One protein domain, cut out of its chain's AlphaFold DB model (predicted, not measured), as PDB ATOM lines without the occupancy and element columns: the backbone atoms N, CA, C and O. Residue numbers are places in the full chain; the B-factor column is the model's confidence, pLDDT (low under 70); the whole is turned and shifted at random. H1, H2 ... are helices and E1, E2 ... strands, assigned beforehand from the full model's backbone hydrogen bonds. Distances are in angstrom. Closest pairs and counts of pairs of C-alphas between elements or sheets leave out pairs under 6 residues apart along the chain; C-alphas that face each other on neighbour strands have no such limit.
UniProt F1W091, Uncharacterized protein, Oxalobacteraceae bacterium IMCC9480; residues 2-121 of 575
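What this domain is: This is residues 2 to 121 of the 575 residues of an uncharacterized protein of Oxalobacteraceae bacterium IMCC9480 (UniProt F1W091). Three helices make a triangle: H5 crosses H3, and H4 joins the last part of H3 to the first part of H5. Beyond the H4 and H5 corner lies a small hairpin of E1 and E2, short H2 sits at the far end from it, and the unnamed stretch after H5 folds back until residues 119 to 120 pair with E2. The printed part has 120 residues, with five named helices and two named strands in the order H1, H2, H3, H4, E1, E2, H5; the one sheet, E1 - E2, is antiparallel. The class is mostly helix, with 56 of the 62 residues in named elements in helices. The whole is compact, with a radius of gyration of the C-alphas of 13.9 A and spans of 40, 36 and 24 A.

How they stand to each other: E1, residues 73 to 75, and E2, residues 78 to 80, form an antiparallel hairpin at 140 degrees, with N 73 and O 80 at 2.9 A and N 75 and O 78 at 3.1 A, within hydrogen-bond range. Residues 78 to 79 of E2 pair antiparallel with residues 119 to 120. H5, residues 83 to 98, and H4, residues 57 to 69, touch, with H4 residues 67 to 68 and H5 residues 85 to 89 alone; the closest C-alphas, those of Thr 68 and Ala 85, are 5.4 A apart, at a steep tilt of 62 degrees, opposite ways. H3, residues 28 to 45, touches H5 with residues 35 to 43 alone, closest at C-alphas Ala 39 and Ala 92, 4.9 A, at a steep tilt of 69 degrees, only just short of about perpendicular, opposite ways. H3 touches H4 with residues 40 to 45 alone, closest at C-alphas Ala 44 and Lys 60, 5.0 A, at a steep tilt of 58 degrees, opposite ways. Helix packing is mostly crossed: of these 3 pairs 0 are at a shallow tilt. H2, residues 20 to 24, and H3 are close but not clearly touching; their closest C-alphas, those of Ala 22 and Lys 31, are 6.7 A apart. H1, residues 2 to 5, and H3 are near each other, with 5 pairs of C-alphas within 10 A. H1 and H5 are apart. Every O i to N i+4 pair is within hydrogen-bond range in H2, H3, H4 and H5; H1 is too short for such a pair.

Where its parts are: H1 begins at C-alpha 2, (-12.187, -55.919, -95.570). H3 is 25.8 A long from its first to its last C-alpha, H4 18.0 A and H5 22.4 A. H3 begins at C-alpha 28, (0.507, -54.933, -96.348), and H5 ends at C-alpha 98, (6.080, -58.162, -81.586).

The domain as a whole: The C-alphas of Ala 20 and Gly 76 are the two farthest apart, 42.7 A. The printed part has no cut. The links H1 to H2 and H3 to H4 are long, with 14 and 11 residues. Mean pLDDT of the printed part is 75.6; 35 residues are under 70, among them residues 69 to 83 and 111 to 121.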
ATOM      1  N   VAL A   2     -13.370 -56.816 -95.488       53.56
ATOM      2  CA  VAL A   2     -12.187 -55.919 -95.570       53.56
ATOM      3  C   VAL A   2     -12.168 -54.831 -94.495       53.56
ATOM      4  O   VAL A   2     -11.168 -54.666 -93.811       53.56
ATOM      5  N   LYS A   3     -13.303 -54.158 -94.257       57.38
ATOM      6  CA  LYS A   3     -13.433 -53.163 -93.177       57.38
ATOM      7  C   LYS A   3     -13.242 -53.739 -91.763       57.38
ATOM      8  O   LYS A   3     -12.912 -52.990 -90.860       57.38
ATOM      9  N   LEU A   4     -13.477 -55.041 -91.575       62.94
ATOM     10  CA  LEU A   4     -13.356 -55.720 -90.283       62.94
ATOM     11  C   LEU A   4     -11.966 -56.331 -90.083       62.94
ATOM     12  O   LEU A   4     -11.450 -56.287 -88.982       62.94
ATOM     13  N   LEU A   5     -11.364 -56.916 -91.116       71.50
ATOM     14  CA  LEU A   5     -10.088 -57.632 -91.008       71.50
ATOM     15  C   LEU A   5      -8.887 -56.781 -91.445       71.50
ATOM     16  O   LEU A   5      -7.753 -57.127 -91.142       71.50
ATOM     17  N   GLY A   6      -9.125 -55.678 -92.158       72.56
ATOM     18  CA  GLY A   6      -8.086 -54.860 -92.789       72.56
ATOM     19  C   GLY A   6      -7.541 -55.441 -94.101       72.56
ATOM     20  O   GLY A   6      -6.718 -54.801 -94.741       72.56
ATOM     21  N   PHE A   7      -8.006 -56.622 -94.517       77.62
ATOM     22  CA  PHE A   7      -7.668 -57.282 -95.781       77.62
ATOM     23  C   PHE A   7      -8.867 -58.085 -96.302       77.62
ATOM     24  O   PHE A   7      -9.807 -58.390 -95.559       77.62
ATOM     25  N   ASP A   8      -8.838 -58.433 -97.586       76.00
ATOM     26  CA  ASP A   8      -9.829 -59.317 -98.195       76.00
ATOM     27  C   ASP A   8      -9.343 -60.774 -98.152       76.00
ATOM     28  O   ASP A   8      -8.422 -61.128 -98.892       76.00
ATOM     29  N   PRO A   9      -9.940 -61.651 -97.324       67.44
ATOM     30  CA  PRO A   9      -9.503 -63.041 -97.224       67.44
ATOM     31  C   PRO A   9      -9.727 -63.845 -98.511       67.44
ATOM     32  O   PRO A   9      -9.174 -64.935 -98.630       67.44
ATOM     33  N   LEU A  10     -10.532 -63.345 -99.459       62.94
ATOM     34  CA  LEU A  10     -10.812 -64.029-100.723       62.94
ATOM     35  C   LEU A  10      -9.773 -63.740-101.811       62.94
ATOM     36  O   LEU A  10      -9.627 -64.550-102.727       62.94
ATOM     37  N   THR A  11      -9.075 -62.607-101.723       72.62
ATOM     38  CA  THR A  11      -8.102 -62.153-102.733       72.62
ATOM     39  C   THR A  11      -6.678 -62.048-102.188       72.62
ATOM     40  O   THR A  11      -5.727 -62.118-102.962       72.62
ATOM     41  N   THR A  12      -6.508 -61.963-100.867       80.75
ATOM     42  CA  THR A  12      -5.192 -61.927-100.218       80.75
ATOM     43  C   THR A  12      -4.632 -63.342-100.076       80.75
ATOM     44  O   THR A  12      -5.295 -64.236 -99.536       80.75
ATOM     45  N   LYS A  13      -3.407 -63.556-100.566       83.44
ATOM     46  CA  LYS A  13      -2.736 -64.858-100.549       83.44
ATOM     47  C   LYS A  13      -2.282 -65.228 -99.128       83.44
ATOM     48  O   LYS A  13      -1.402 -64.560 -98.584       83.44
ATOM     49  N   PRO A  14      -2.760 -66.350 -98.556       81.88
ATOM     50  CA  PRO A  14      -2.350 -66.754 -97.220       81.88
ATOM     51  C   PRO A  14      -0.932 -67.331 -97.230       81.88
ATOM     52  O   PRO A  14      -0.585 -68.178 -98.057       81.88
ATOM     53  N   PHE A  15      -0.122 -66.944 -96.250       85.75
ATOM     54  CA  PHE A  15       1.122 -67.637 -95.922       85.75
ATOM     55  C   PHE A  15       1.367 -67.662 -94.416       85.75
ATOM     56  O   PHE A  15       0.871 -66.828 -93.657       85.75
ATOM     57  N   ASN A  16       2.159 -68.639 -93.978       86.75
ATOM     58  CA  ASN A  16       2.579 -68.778 -92.588       86.75
ATOM     59  C   ASN A  16       3.507 -67.613 -92.197       86.75
ATOM     60  O   ASN A  16       4.473 -67.343 -92.917       86.75
ATOM     61  N   ALA A  17       3.246 -66.969 -91.056       87.56
ATOM     62  CA  ALA A  17       4.001 -65.810 -90.565       87.56
ATOM     63  C   ALA A  17       5.497 -66.085 -90.361       87.56
ATOM     64  O   ALA A  17       6.306 -65.165 -90.473       87.56
ATOM     65  N   ASN A  18       5.879 -67.350 -90.153       89.44
ATOM     66  CA  ASN A  18       7.266 -67.775 -89.975       89.44
ATOM     67  C   ASN A  18       7.932 -68.272 -91.280       89.44
ATOM     68  O   ASN A  18       9.052 -68.786 -91.284       89.44
ATOM     69  N   SER A  19       7.255 -68.150 -92.424       90.56
ATOM     70  CA  SER A  19       7.783 -68.622 -93.709       90.56
ATOM     71  C   SER A  19       8.772 -67.643 -94.353       90.56
ATOM     72  O   SER A  19       8.783 -66.445 -94.070       90.56
ATOM     73  N   ALA A  20       9.581 -68.143 -95.294       87.94
ATOM     74  CA  ALA A  20      10.400 -67.290 -96.157       87.94
ATOM     75  C   ALA A  20       9.540 -66.361 -97.039       87.94
ATOM     76  O   ALA A  20       9.927 -65.222 -97.286       87.94
ATOM     77  N   ALA A  21       8.349 -66.820 -97.449       86.62
ATOM     78  CA  ALA A  21       7.387 -66.010 -98.196       86.62
ATOM     79  C   ALA A  21       6.911 -64.795 -97.381       86.62
ATOM     80  O   ALA A  21       6.881 -63.686 -97.907       86.62
ATOM     81  N   ALA A  22       6.652 -64.973 -96.081       87.62
ATOM     82  CA  ALA A  22       6.322 -63.867 -95.182       87.62
ATOM     83  C   ALA A  22       7.453 -62.833 -95.093       87.62
ATOM     84  O   ALA A  22       7.193 -61.634 -95.139       87.62
ATOM     85  N   ALA A  23       8.709 -63.288 -95.025       89.31
ATOM     86  CA  ALA A  23       9.878 -62.408 -94.960       89.31
ATOM     87  C   ALA A  23      10.102 -61.561 -96.222       89.31
ATOM     88  O   ALA A  23      10.690 -60.477 -96.134       89.31
ATOM     89  N   GLY A  24       9.661 -62.073 -97.374       87.56
ATOM     90  CA  GLY A  24       9.797 -61.433 -98.682       87.56
ATOM     91  C   GLY A  24       8.573 -60.643 -99.149       87.56
ATOM     92  O   GLY A  24       8.694 -59.906-100.122       87.56
ATOM     93  N   SER A  25       7.414 -60.769 -98.490       88.19
ATOM     94  CA  SER A  25       6.201 -60.060 -98.916       88.19
ATOM     95  C   SER A  25       6.353 -58.544 -98.737       88.19
ATOM     96  O   SER A  25       6.877 -58.053 -97.731       88.19
ATOM     97  N   THR A  26       5.882 -57.786 -99.725       88.88
ATOM     98  CA  THR A  26       5.783 -56.320 -99.689       88.88
ATOM     99  C   THR A  26       4.344 -55.837 -99.522       88.88
ATOM    100  O   THR A  26       4.146 -54.667 -99.209       88.88
ATOM    101  N   ASP A  27       3.355 -56.718 -99.687       87.62
ATOM    102  CA  ASP A  27       1.934 -56.384 -99.595       87.62
ATOM    103  C   ASP A  27       1.492 -56.310 -98.126       87.62
ATOM    104  O   ASP A  27       1.617 -57.267 -97.359       87.62
ATOM    105  N   ALA A  28       0.972 -55.153 -97.715       85.50
ATOM    106  CA  ALA A  28       0.507 -54.933 -96.348       85.50
ATOM    107  C   ALA A  28      -0.665 -55.855 -95.961       85.50
ATOM    108  O   ALA A  28      -0.734 -56.300 -94.813       85.50
ATOM    109  N   SER A  29      -1.542 -56.181 -96.911       83.44
ATOM    110  CA  SER A  29      -2.700 -57.058 -96.717       83.44
ATOM    111  C   SER A  29      -2.252 -58.487 -96.444       83.44
ATOM    112  O   SER A  29      -2.754 -59.126 -95.521       83.44
ATOM    113  N   GLU A  30      -1.260 -58.977 -97.191       88.50
ATOM    114  CA  GLU A  30      -0.715 -60.323 -97.002       88.50
ATOM    115  C   GLU A  30       0.018 -60.463 -95.660       88.50
ATOM    116  O   GLU A  30      -0.162 -61.448 -94.938       88.50
ATOM    117  N   LYS A  31       0.810 -59.452 -95.277       89.44
ATOM    118  CA  LYS A  31       1.470 -59.411 -93.962       89.44
ATOM    119  C   LYS A  31       0.453 -59.442 -92.828       89.44
ATOM    120  O   LYS A  31       0.615 -60.207 -91.878       89.44
ATOM    121  N   LEU A  32      -0.606 -58.644 -92.950       87.00
ATOM    122  CA  LEU A  32      -1.675 -58.579 -91.966       87.00
ATOM    123  C   LEU A  32      -2.440 -59.901 -91.869       87.00
ATOM    124  O   LEU A  32      -2.622 -60.421 -90.770       87.00
ATOM    125  N   GLN A  33      -2.825 -60.489 -93.004       88.75
ATOM    126  CA  GLN A  33      -3.468 -61.803 -93.047       88.75
ATOM    127  C   GLN A  33      -2.600 -62.869 -92.368       88.75
ATOM    128  O   GLN A  33      -3.102 -63.682 -91.591       88.75
ATOM    129  N   SER A  34      -1.292 -62.849 -92.618       89.00
ATOM    130  CA  SER A  34      -0.348 -63.796 -92.033       89.00
ATOM    131  C   SER A  34      -0.249 -63.677 -90.508       89.00
ATOM    132  O   SER A  34      -0.313 -64.689 -89.803       89.00
ATOM    133  N   ILE A  35      -0.176 -62.447 -89.987       89.44
ATOM    134  CA  ILE A  35      -0.218 -62.179 -88.541       89.44
ATOM    135  C   ILE A  35      -1.542 -62.655 -87.941       89.44
ATOM    136  O   ILE A  35      -1.528 -63.295 -86.892       89.44
ATOM    137  N   MET A  36      -2.672 -62.425 -88.618       86.94
ATOM    138  CA  MET A  36      -3.987 -62.859 -88.134       86.94
ATOM    139  C   MET A  36      -4.124 -64.377 -88.042       86.94
ATOM    140  O   MET A  36      -4.646 -64.893 -87.056       86.94
ATOM    141  N   LEU A  37      -3.620 -65.120 -89.029       88.00
ATOM    142  CA  LEU A  37      -3.625 -66.585 -88.985       88.00
ATOM    143  C   LEU A  37      -2.778 -67.118 -87.820       88.00
ATOM    144  O   LEU A  37      -3.193 -68.038 -87.111       88.00
ATOM    145  N   ALA A  38      -1.614 -66.508 -87.582       89.69
ATOM    146  CA  ALA A  38      -0.772 -66.836 -86.437       89.69
ATOM    147  C   ALA A  38      -1.429 -66.441 -85.100       89.69
ATOM    148  O   ALA A  38      -1.313 -67.185 -84.127       89.69
ATOM    149  N   ALA A  39      -2.172 -65.333 -85.052       89.44
ATOM    150  CA  ALA A  39      -2.926 -64.907 -83.877       89.44
ATOM    151  C   ALA A  39      -4.054 -65.893 -83.536       89.44
ATOM    152  O   ALA A  39      -4.163 -66.321 -82.390       89.44
ATOM    153  N   ILE A  40      -4.830 -66.338 -84.530       88.06
ATOM    154  CA  ILE A  40      -5.862 -67.376 -84.362       88.06
ATOM    155  C   ILE A  40      -5.241 -68.669 -83.825       88.06
ATOM    156  O   ILE A  40      -5.756 -69.263 -82.878       88.06
ATOM    157  N   SER A  41      -4.102 -69.085 -84.386       87.94
ATOM    158  CA  SER A  41      -3.370 -70.264 -83.912       87.94
ATOM    159  C   SER A  41      -2.862 -70.095 -82.477       87.94
ATOM    160  O   SER A  41      -2.925 -71.037 -81.685       87.94
ATOM    161  N   LYS A  42      -2.403 -68.894 -82.109       89.38
ATOM    162  CA  LYS A  42      -1.974 -68.578 -80.747       89.38
ATOM    163  C   LYS A  42      -3.131 -68.678 -79.755       89.38
ATOM    164  O   LYS A  42      -2.977 -69.356 -78.748       89.38
ATOM    165  N   ILE A  43      -4.286 -68.086 -80.062       87.38
ATOM    166  CA  ILE A  43      -5.488 -68.160 -79.210       87.38
ATOM    167  C   ILE A  43      -5.947 -69.612 -79.053       87.38
ATOM    168  O   ILE A  43      -6.279 -70.043 -77.953       87.38
ATOM    169  N   ALA A  44      -5.918 -70.394 -80.135       86.62
ATOM    170  CA  ALA A  44      -6.298 -71.804 -80.093       86.62
ATOM    171  C   ALA A  44      -5.367 -72.651 -79.205       86.62
ATOM    172  O   ALA A  44      -5.791 -73.681 -78.688       86.62
ATOM    173  N   ASN A  45      -4.112 -72.236 -79.018       85.06
ATOM    174  CA  ASN A  45      -3.140 -72.935 -78.178       85.06
ATOM    175  C   ASN A  45      -2.995 -72.337 -76.772       85.06
ATOM    176  O   ASN A  45      -2.291 -72.913 -75.945       85.06
ATOM    177  N   ASP A  46      -3.661 -71.220 -76.483       82.62
ATOM    178  CA  ASP A  46      -3.633 -70.597 -75.167       82.62
ATOM    179  C   ASP A  46      -4.492 -71.402 -74.180       82.62
ATOM    180  O   ASP A  46      -5.699 -71.568 -74.354       82.62
ATOM    181  N   THR A  47      -3.882 -71.937 -73.125       64.81
ATOM    182  CA  THR A  47      -4.595 -72.699 -72.086       64.81
ATOM    183  C   THR A  47      -5.447 -71.815 -71.179       64.81
ATOM    184  O   THR A  47      -6.302 -72.337 -70.470       64.81
ATOM    185  N   SER A  48      -5.234 -70.497 -71.204       65.62
ATOM    186  CA  SER A  48      -6.072 -69.508 -70.520       65.62
ATOM    187  C   SER A  48      -7.240 -69.005 -71.379       65.62
ATOM    188  O   SER A  48      -7.988 -68.146 -70.925       65.62
ATOM    189  N   ASN A  49      -7.400 -69.545 -72.600       63.94
ATOM    190  CA  ASN A  49      -8.276 -69.039 -73.657       63.94
ATOM    191  C   ASN A  49      -9.648 -68.560 -73.158       63.94
ATOM    192  O   ASN A  49     -10.580 -69.333 -72.922       63.94
ATOM    193  N   ASP A  50      -9.776 -67.242 -73.144       64.19
ATOM    194  CA  ASP A  50     -10.976 -66.499 -72.801       64.19
ATOM    195  C   ASP A  50     -12.185 -66.816 -73.706       64.19
ATOM    196  O   ASP A  50     -13.331 -66.581 -73.330       64.19
ATOM    197  N   LEU A  51     -11.988 -67.386 -74.891       76.25
ATOM    198  CA  LEU A  51     -13.069 -67.800 -75.792       76.25
ATOM    199  C   LEU A  51     -13.647 -69.185 -75.457       76.25
ATOM    200  O   LEU A  51     -14.596 -69.609 -76.107       76.25
ATOM    201  N   GLY A  52     -13.106 -69.886 -74.452       78.69
ATOM    202  CA  GLY A  52     -13.650 -71.163 -73.977       78.69
ATOM    203  C   GLY A  52     -13.461 -72.337 -74.944       78.69
ATOM    204  O   GLY A  52     -14.177 -73.330 -74.844       78.69
ATOM    205  N   CYS A  53     -12.518 -72.248 -75.887       84.00
ATOM    206  CA  CYS A  53     -12.292 -73.316 -76.861       84.00
ATOM    207  C   CYS A  53     -11.449 -74.454 -76.280       84.00
ATOM    208  O   CYS A  53     -10.278 -74.270 -75.942       84.00
ATOM    209  N   SER A  54     -12.036 -75.649 -76.238       84.31
ATOM    210  CA  SER A  54     -11.417 -76.899 -75.789       84.31
ATOM    211  C   SER A  54     -11.413 -77.965 -76.894       84.31
ATOM    212  O   SER A  54     -12.091 -77.811 -77.904       84.31
ATOM    213  N   GLY A  55     -10.671 -79.058 -76.689       85.38
ATOM    214  CA  GLY A  55     -10.603 -80.195 -77.620       85.38
ATOM    215  C   GLY A  55      -9.230 -80.374 -78.269       85.38
ATOM    216  O   GLY A  55      -8.218 -79.879 -77.771       85.38
ATOM    217  N   SER A  56      -9.193 -81.105 -79.378       87.19
ATOM    218  CA  SER A  56      -8.027 -81.238 -80.257       87.19
ATOM    219  C   SER A  56      -7.614 -79.891 -80.865       87.19
ATOM    220  O   SER A  56      -8.396 -78.943 -80.912       87.19
ATOM    221  N   VAL A  57      -6.384 -79.791 -81.378       78.56
ATOM    222  CA  VAL A  57      -5.874 -78.553 -82.008       78.56
ATOM    223  C   VAL A  57      -6.806 -78.063 -83.124       78.56
ATOM    224  O   VAL A  57      -7.111 -76.874 -83.195       78.56
ATOM    225  N   SER A  58      -7.325 -78.972 -83.952       73.06
ATOM    226  CA  SER A  58      -8.293 -78.659 -85.009       73.06
ATOM    227  C   SER A  58      -9.628 -78.138 -84.470       73.06
ATOM    228  O   SER A  58     -10.175 -77.189 -85.029       73.06
ATOM    229  N   GLU A  59     -10.139 -78.707 -83.376       76.69
ATOM    230  CA  GLU A  59     -11.388 -78.259 -82.741       76.69
ATOM    231  C   GLU A  59     -11.220 -76.897 -82.071       76.69
ATOM    232  O   GLU A  59     -12.088 -76.037 -82.203       76.69
ATOM    233  N   LYS A  60     -10.071 -76.657 -81.429       81.94
ATOM    234  CA  LYS A  60      -9.749 -75.354 -80.844       81.94
ATOM    235  C   LYS A  60      -9.628 -74.276 -81.913       81.94
ATOM    236  O   LYS A  60     -10.219 -73.215 -81.755       81.94
ATOM    237  N   ILE A  61      -8.923 -74.547 -83.015       80.19
ATOM    238  CA  ILE A  61      -8.816 -73.606 -84.142       80.19
ATOM    239  C   ILE A  61     -10.200 -73.317 -84.718       80.19
ATOM    240  O   ILE A  61     -10.552 -72.152 -84.881       80.19
ATOM    241  N   LYS A  62     -11.002 -74.356 -84.979       77.56
ATOM    242  CA  LYS A  62     -12.370 -74.190 -85.472       77.56
ATOM    243  C   LYS A  62     -13.212 -73.345 -84.516       77.56
ATOM    244  O   LYS A  62     -13.842 -72.403 -84.967       77.56
ATOM    245  N   CYS A  63     -13.179 -73.632 -83.218       79.31
ATOM    246  CA  CYS A  63     -13.907 -72.857 -82.220       79.31
ATOM    247  C   CYS A  63     -13.441 -71.400 -82.162       79.31
ATOM    248  O   CYS A  63     -14.279 -70.513 -82.086       79.31
ATOM    249  N   VAL A  64     -12.137 -71.117 -82.242       81.62
ATOM    250  CA  VAL A  64     -11.636 -69.733 -82.265       81.62
ATOM    251  C   VAL A  64     -12.104 -69.020 -83.528       81.62
ATOM    252  O   VAL A  64     -12.551 -67.878 -83.449       81.62
ATOM    253  N   VAL A  65     -12.061 -69.681 -84.686       78.94
ATOM    254  CA  VAL A  65     -12.613 -69.133 -85.932       78.94
ATOM    255  C   VAL A  65     -14.113 -68.881 -85.775       78.94
ATOM    256  O   VAL A  65     -14.565 -67.774 -86.042       78.94
ATOM    257  N   ASP A  66     -14.880 -69.833 -85.255       75.25
ATOM    258  CA  ASP A  66     -16.322 -69.691 -85.036       75.25
ATOM    259  C   ASP A  66     -16.633 -68.607 -83.977       75.25
ATOM    260  O   ASP A  66     -17.583 -67.853 -84.128       75.25
ATOM    261  N   ALA A  67     -15.812 -68.419 -82.944       74.25
ATOM    262  CA  ALA A  67     -15.995 -67.368 -81.937       74.25
ATOM    263  C   ALA A  67     -15.635 -65.968 -82.466       74.25
ATOM    264  O   ALA A  67     -16.200 -64.961 -82.035       74.25
ATOM    265  N   THR A  68     -14.695 -65.903 -83.411       71.25
ATOM    266  CA  THR A  68     -14.227 -64.652 -84.029       71.25
ATOM    267  C   THR A  68     -15.010 -64.272 -85.284       71.25
ATOM    268  O   THR A  68     -15.006 -63.104 -85.664       71.25
ATOM    269  N   THR A  69     -15.727 -65.216 -85.902       68.06
ATOM    270  CA  THR A  69     -16.511 -65.002 -87.137       68.06
ATOM    271  C   THR A  69     -18.013 -65.281 -86.984       68.06
ATOM    272  O   THR A  69     -18.813 -64.746 -87.749       68.06
ATOM    273  N   GLY A  70     -18.421 -66.082 -85.997       51.31
ATOM    274  CA  GLY A  70     -19.717 -66.774 -85.947       51.31
ATOM    275  C   GLY A  70     -20.881 -66.026 -85.307       51.31
ATOM    276  O   GLY A  70     -21.940 -66.607 -85.101       51.31
ATOM    277  N   THR A  71     -20.754 -64.738 -85.010       50.94
ATOM    278  CA  THR A  71     -21.919 -63.851 -84.849       50.94
ATOM    279  C   THR A  71     -21.424 -62.420 -84.907       50.94
ATOM    280  O   THR A  71     -21.143 -61.786 -83.892       50.94
ATOM    281  N   VAL A  72     -21.268 -61.903 -86.125       54.31
ATOM    282  CA  VAL A  72     -21.169 -60.456 -86.294       54.31
ATOM    283  C   VAL A  72     -22.551 -59.899 -85.972       54.31
ATOM    284  O   VAL A  72     -23.472 -59.975 -86.783       54.31
ATOM    285  N   VAL A  73     -22.721 -59.416 -84.746       51.31
ATOM    286  CA  VAL A  73     -23.954 -58.765 -84.320       51.31
ATOM    287  C   VAL A  73     -23.860 -57.322 -84.771       51.31
ATOM    288  O   VAL A  73     -22.877 -56.631 -84.506       51.31
ATOM    289  N   LEU A  74     -24.871 -56.852 -85.487       48.41
ATOM    290  CA  LEU A  74     -24.938 -55.449 -85.829       48.41
ATOM    291  C   LEU A  74     -25.670 -54.719 -84.700       48.41
ATOM    292  O   LEU A  74     -26.877 -54.871 -84.518       48.41
ATOM    293  N   THR A  75     -24.918 -53.961 -83.906       48.22
ATOM    294  CA  THR A  75     -25.446 -53.195 -82.774       48.22
ATOM    295  C   THR A  75     -25.236 -51.715 -83.058       48.22
ATOM    296  O   THR A  75     -24.105 -51.252 -83.169       48.22
ATOM    297  N   GLY A  76     -26.332 -50.968 -83.220       46.03
ATOM    298  CA  GLY A  76     -26.282 -49.514 -83.407       46.03
ATOM    299  C   GLY A  76     -25.602 -49.034 -84.697       46.03
ATOM    300  O   GLY A  76     -24.954 -47.998 -84.668       46.03
ATOM    301  N   GLY A  77     -25.711 -49.764 -85.814       44.38
ATOM    302  CA  GLY A  77     -25.069 -49.376 -87.082       44.38
ATOM    303  C   GLY A  77     -23.627 -49.860 -87.250       44.38
ATOM    304  O   GLY A  77     -23.073 -49.750 -88.342       44.38
ATOM    305  N   ASN A  78     -23.044 -50.471 -86.217       46.47
ATOM    306  CA  ASN A  78     -21.683 -50.993 -86.255       46.47
ATOM    307  C   ASN A  78     -21.706 -52.520 -86.347       46.47
ATOM    308  O   ASN A  78     -22.392 -53.192 -85.573       46.47
ATOM    309  N   LEU A  79     -20.942 -53.074 -87.293       53.97
ATOM    310  CA  LEU A  79     -20.643 -54.507 -87.323       53.97
ATOM    311  C   LEU A  79     -19.759 -54.819 -86.110       53.97
ATOM    312  O   LEU A  79     -18.591 -54.437 -86.071       53.97
ATOM    313  N   SER A  80     -20.326 -55.494 -85.114       54.81
ATOM    314  CA  SER A  80     -19.655 -55.845 -83.869       54.81
ATOM    315  C   SER A  80     -19.480 -57.359 -83.797       54.81
ATOM    316  O   SER A  80     -20.426 -58.107 -83.571       54.81
ATOM    317  N   ILE A  81     -18.247 -57.839 -83.935       66.81
ATOM    318  CA  ILE A  81     -17.864 -59.112 -83.298       66.81
ATOM    319  C   ILE A  81     -17.853 -58.924 -81.776       66.81
ATOM    320  O   ILE A  81     -17.728 -57.792 -81.305       66.81
ATOM    321  N   SER A  82     -18.022 -59.999 -81.000       69.00
ATOM    322  CA  SER A  82     -18.061 -59.887 -79.536       69.00
ATOM    323  C   SER A  82     -16.825 -59.137 -79.016       69.00
ATOM    324  O   SER A  82     -15.711 -59.376 -79.486       69.00
ATOM    325  N   LEU A  83     -17.001 -58.232 -78.044       66.44
ATOM    326  CA  LEU A  83     -15.887 -57.461 -77.470       66.44
ATOM    327  C   LEU A  83     -14.775 -58.392 -76.956       66.44
ATOM    328  O   LEU A  83     -13.595 -58.098 -77.111       66.44
ATOM    329  N   LYS A  84     -15.157 -59.563 -76.431       71.31
ATOM    330  CA  LYS A  84     -14.229 -60.610 -75.992       71.31
ATOM    331  C   LYS A  84     -13.376 -61.152 -77.146       71.31
ATOM    332  O   LYS A  84     -12.160 -61.238 -77.009       71.31
ATOM    333  N   ALA A  85     -13.988 -61.451 -78.295       76.44
ATOM    334  CA  ALA A  85     -13.272 -61.878 -79.497       76.44
ATOM    335  C   ALA A  85     -12.388 -60.764 -80.076       76.44
ATOM    336  O   ALA A  85     -11.258 -61.040 -80.467       76.44
ATOM    337  N   GLN A  86     -12.854 -59.509 -80.081       73.94
ATOM    338  CA  GLN A  86     -12.046 -58.362 -80.523       73.94
ATOM    339  C   GLN A  86     -10.777 -58.212 -79.690       73.94
ATOM    340  O   GLN A  86      -9.680 -58.142 -80.241       73.94
ATOM    341  N   VAL A  87     -10.926 -58.188 -78.363       75.69
ATOM    342  CA  VAL A  87      -9.804 -58.038 -77.431       75.69
ATOM    343  C   VAL A  87      -8.841 -59.215 -77.560       75.69
ATOM    344  O   VAL A  87      -7.638 -58.992 -77.680       75.69
ATOM    345  N   ALA A  88      -9.353 -60.449 -77.623       81.06
ATOM    346  CA  ALA A  88      -8.528 -61.646 -77.765       81.06
ATOM    347  C   ALA A  88      -7.724 -61.648 -79.075       81.06
ATOM    348  O   ALA A  88      -6.516 -61.885 -79.060       81.06
ATOM    349  N   VAL A  89      -8.364 -61.336 -80.208       83.50
ATOM    350  CA  VAL A  89      -7.682 -61.301 -81.510       83.50
ATOM    351  C   VAL A  89      -6.694 -60.149 -81.595       83.50
ATOM    352  O   VAL A  89      -5.581 -60.359 -82.075       83.50
ATOM    353  N   ARG A  90      -7.039 -58.959 -81.092       83.44
ATOM    354  CA  ARG A  90      -6.125 -57.812 -81.085       83.44
ATOM    355  C   ARG A  90      -4.888 -58.089 -80.235       83.44
ATOM    356  O   ARG A  90      -3.781 -57.976 -80.749       83.44
ATOM    357  N   ALA A  91      -5.066 -58.547 -78.996       83.25
ATOM    358  CA  ALA A  91      -3.956 -58.874 -78.103       83.25
ATOM    359  C   ALA A  91      -3.064 -59.992 -78.673       83.25
ATOM    360  O   ALA A  91      -1.834 -59.898 -78.642       83.25
ATOM    361  N   ALA A  92      -3.664 -61.037 -79.254       88.50
ATOM    362  CA  ALA A  92      -2.908 -62.104 -79.901       88.50
ATOM    363  C   ALA A  92      -2.143 -61.604 -81.134       88.50
ATOM    364  O   ALA A  92      -0.997 -62.001 -81.337       88.50
ATOM    365  N   SER A  93      -2.740 -60.711 -81.924       88.38
ATOM    366  CA  SER A  93      -2.114 -60.137 -83.119       88.38
ATOM    367  C   SER A  93      -0.969 -59.193 -82.765       88.38
ATOM    368  O   SER A  93       0.086 -59.287 -83.380       88.38
ATOM    369  N   GLU A  94      -1.122 -58.346 -81.743       88.25
ATOM    370  CA  GLU A  94      -0.046 -57.497 -81.207       88.25
ATOM    371  C   GLU A  94       1.102 -58.354 -80.651       88.25
ATOM    372  O   GLU A  94       2.273 -58.117 -80.949       88.25
ATOM    373  N   SER A  95       0.772 -59.422 -79.917       89.31
ATOM    374  CA  SER A  95       1.765 -60.363 -79.396       89.31
ATOM    375  C   SER A  95       2.515 -61.110 -80.503       89.31
ATOM    376  O   SER A  95       3.719 -61.336 -80.385       89.31
ATOM    377  N   VAL A  96       1.827 -61.507 -81.578       91.44
ATOM    378  CA  VAL A  96       2.458 -62.115 -82.757       91.44
ATOM    379  C   VAL A  96       3.316 -61.088 -83.489       91.44
ATOM    380  O   VAL A  96       4.458 -61.400 -83.812       91.44
ATOM    381  N   ALA A  97       2.810 -59.871 -83.705       90.06
ATOM    382  CA  ALA A  97       3.523 -58.801 -84.396       90.06
ATOM    383  C   ALA A  97       4.869 -58.484 -83.723       90.06
ATOM    384  O   ALA A  97       5.891 -58.399 -84.406       90.06
ATOM    385  N   ALA A  98       4.883 -58.415 -82.386       88.81
ATOM    386  CA  ALA A  98       6.080 -58.162 -81.586       88.81
ATOM    387  C   ALA A  98       7.049 -59.361 -81.499       88.81
ATOM    388  O   ALA A  98       8.213 -59.193 -81.132       88.81
ATOM    389  N   ASN A  99       6.603 -60.582 -81.817       91.00
ATOM    390  CA  ASN A  99       7.419 -61.785 -81.686       91.00
ATOM    391  C   ASN A  99       8.155 -62.110 -82.992       91.00
ATOM    392  O   ASN A  99       7.627 -62.796 -83.866       91.00
ATOM    393  N   THR A 100       9.420 -61.705 -83.086       88.69
ATOM    394  CA  THR A 100      10.273 -61.898 -84.274       88.69
ATOM    395  C   THR A 100      10.593 -63.361 -84.606       88.69
ATOM    396  O   THR A 100      11.034 -63.647 -85.718       88.69
ATOM    397  N   THR A 101      10.353 -64.302 -83.682       87.19
ATOM    398  CA  THR A 101      10.508 -65.745 -83.947       87.19
ATOM    399  C   THR A 101       9.295 -66.357 -84.652       87.19
ATOM    400  O   THR A 101       9.430 -67.377 -85.324       87.19
ATOM    401  N   ILE A 102       8.118 -65.732 -84.528       87.88
ATOM    402  CA  ILE A 102       6.863 -66.162 -85.167       87.88
ATOM    403  C   ILE A 102       6.553 -65.282 -86.379       87.88
ATOM    404  O   ILE A 102       6.115 -65.783 -87.410       87.88
ATOM    405  N   ASN A 103       6.786 -63.976 -86.264       91.50
ATOM    406  CA  ASN A 103       6.484 -62.982 -87.277       91.50
ATOM    407  C   ASN A 103       7.735 -62.573 -88.059       91.50
ATOM    408  O   ASN A 103       8.518 -61.725 -87.630       91.50
ATOM    409  N   ARG A 104       7.878 -63.121 -89.266       92.69
ATOM    410  CA  ARG A 104       8.924 -62.725 -90.214       92.69
ATOM    411  C   ARG A 104       8.469 -61.652 -91.203       92.69
ATOM    412  O   ARG A 104       9.290 -61.205 -91.994       92.69
ATOM    413  N   THR A 105       7.218 -61.183 -91.140       88.00
ATOM    414  CA  THR A 105       6.647 -60.198 -92.088       88.00
ATOM    415  C   THR A 105       7.258 -58.794 -91.995       88.00
ATOM    416  O   THR A 105       7.036 -57.955 -92.875       88.00
ATOM    417  N   LYS A 106       8.022 -58.530 -90.923       86.56
ATOM    418  CA  LYS A 106       8.569 -57.217 -90.535       86.56
ATOM    419  C   LYS A 106       7.506 -56.173 -90.158       86.56
ATOM    420  O   LYS A 106       7.862 -55.028 -89.898       86.56
ATOM    421  N   LEU A 107       6.226 -56.548 -90.095       85.94
ATOM    422  CA  LEU A 107       5.168 -55.708 -89.536       85.94
ATOM    423  C   LEU A 107       5.195 -55.846 -88.005       85.94
ATOM    424  O   LEU A 107       4.633 -56.787 -87.454       85.94
ATOM    425  N   ILE A 108       5.943 -54.956 -87.347       81.62
ATOM    426  CA  ILE A 108       6.254 -55.011 -85.903       81.62
ATOM    427  C   ILE A 108       5.228 -54.300 -85.011       81.62
ATOM    428  O   ILE A 108       5.236 -54.496 -83.801       81.62
ATOM    429  N   SER A 109       4.351 -53.486 -85.602       79.56
ATOM    430  CA  SER A 109       3.230 -52.834 -84.927       79.56
ATOM    431  C   SER A 109       1.981 -52.922 -85.804       79.56
ATOM    432  O   SER A 109       2.078 -52.985 -87.031       79.56
ATOM    433  N   LEU A 110       0.818 -52.937 -85.154       76.44
ATOM    434  CA  LEU A 110      -0.495 -52.838 -85.790       76.44
ATOM    435  C   LEU A 110      -1.068 -51.411 -85.709       76.44
ATOM    436  O   LEU A 110      -2.232 -51.199 -86.048       76.44
ATOM    437  N   ASP A 111      -0.271 -50.427 -85.282       68.06
ATOM    438  CA  ASP A 111      -0.673 -49.020 -85.271       68.06
ATOM    439  C   ASP A 111      -1.053 -48.558 -86.690       68.06
ATOM    440  O   ASP A 111      -0.283 -48.703 -87.640       68.06
ATOM    441  N   GLY A 112      -2.268 -48.023 -86.846       57.31
ATOM    442  CA  GLY A 112      -2.815 -47.595 -88.141       57.31
ATOM    443  C   GLY A 112      -3.454 -48.708 -88.983       57.31
ATOM    444  O   GLY A 112      -4.007 -48.428 -90.047       57.31
ATOM    445  N   VAL A 113      -3.442 -49.960 -88.515       61.94
ATOM    446  CA  VAL A 113      -4.169 -51.058 -89.155       61.94
ATOM    447  C   VAL A 113      -5.611 -51.077 -88.645       61.94
ATOM    448  O   VAL A 113      -5.877 -51.466 -87.514       61.94
ATOM    449  N   ASN A 114      -6.571 -50.700 -89.497       55.53
ATOM    450  CA  ASN A 114      -8.002 -50.615 -89.147       55.53
ATOM    451  C   ASN A 114      -8.704 -51.975 -88.914       55.53
ATOM    452  O   ASN A 114      -9.928 -52.014 -88.766       55.53
ATOM    453  N   GLY A 115      -7.963 -53.086 -88.867       54.09
ATOM    454  CA  GLY A 115      -8.502 -54.401 -88.522       54.09
ATOM    455  C   GLY A 115      -9.102 -54.391 -87.111       54.09
ATOM    456  O   GLY A 115      -8.440 -54.024 -86.147       54.09
ATOM    457  N   PHE A 116     -10.369 -54.779 -87.003       54.59
ATOM    458  CA  PHE A 116     -11.195 -54.833 -85.793       54.59
ATOM    459  C   PHE A 116     -11.510 -53.497 -85.122       54.59
ATOM    460  O   PHE A 116     -12.038 -53.482 -84.011       54.59
ATOM    461  N   SER A 117     -11.283 -52.373 -85.807       48.81
ATOM    462  CA  SER A 117     -12.018 -51.153 -85.468       48.81
ATOM    463  C   SER A 117     -13.520 -51.408 -85.676       48.81
ATOM    464  O   SER A 117     -13.897 -52.166 -86.575       48.81
ATOM    465  N   GLN A 118     -14.394 -50.827 -84.838       42.31
ATOM    466  CA  GLN A 118     -15.824 -50.803 -85.155       42.31
ATOM    467  C   GLN A 118     -15.955 -50.122 -86.515       42.31
ATOM    468  O   GLN A 118     -15.809 -48.907 -86.628       42.31
ATOM    469  N   ALA A 119     -16.183 -50.913 -87.561       39.84
ATOM    470  CA  ALA A 119     -16.497 -50.371 -88.859       39.84
ATOM    471  C   ALA A 119     -17.868 -49.717 -88.710       39.84
ATOM    472  O   ALA A 119     -18.892 -50.407 -88.703       39.84
ATOM    473  N   SER A 120     -17.872 -48.393 -88.573       36.31
ATOM    474  CA  SER A 120     -19.063 -47.599 -88.796       36.31
ATOM    475  C   SER A 120     -19.485 -47.856 -90.232       36.31
ATOM    476  O   SER A 120     -18.841 -47.414 -91.191       36.31
ATOM    477  N   VAL A 121     -20.536 -48.658 -90.392       38.22
ATOM    478  CA  VAL A 121     -21.305 -48.617 -91.625       38.22
ATOM    479  C   VAL A 121     -21.857 -47.204 -91.647       38.22
ATOM    480  O   VAL A 121     -22.397 -46.751 -90.638       38.22
TER     481      VAL A 121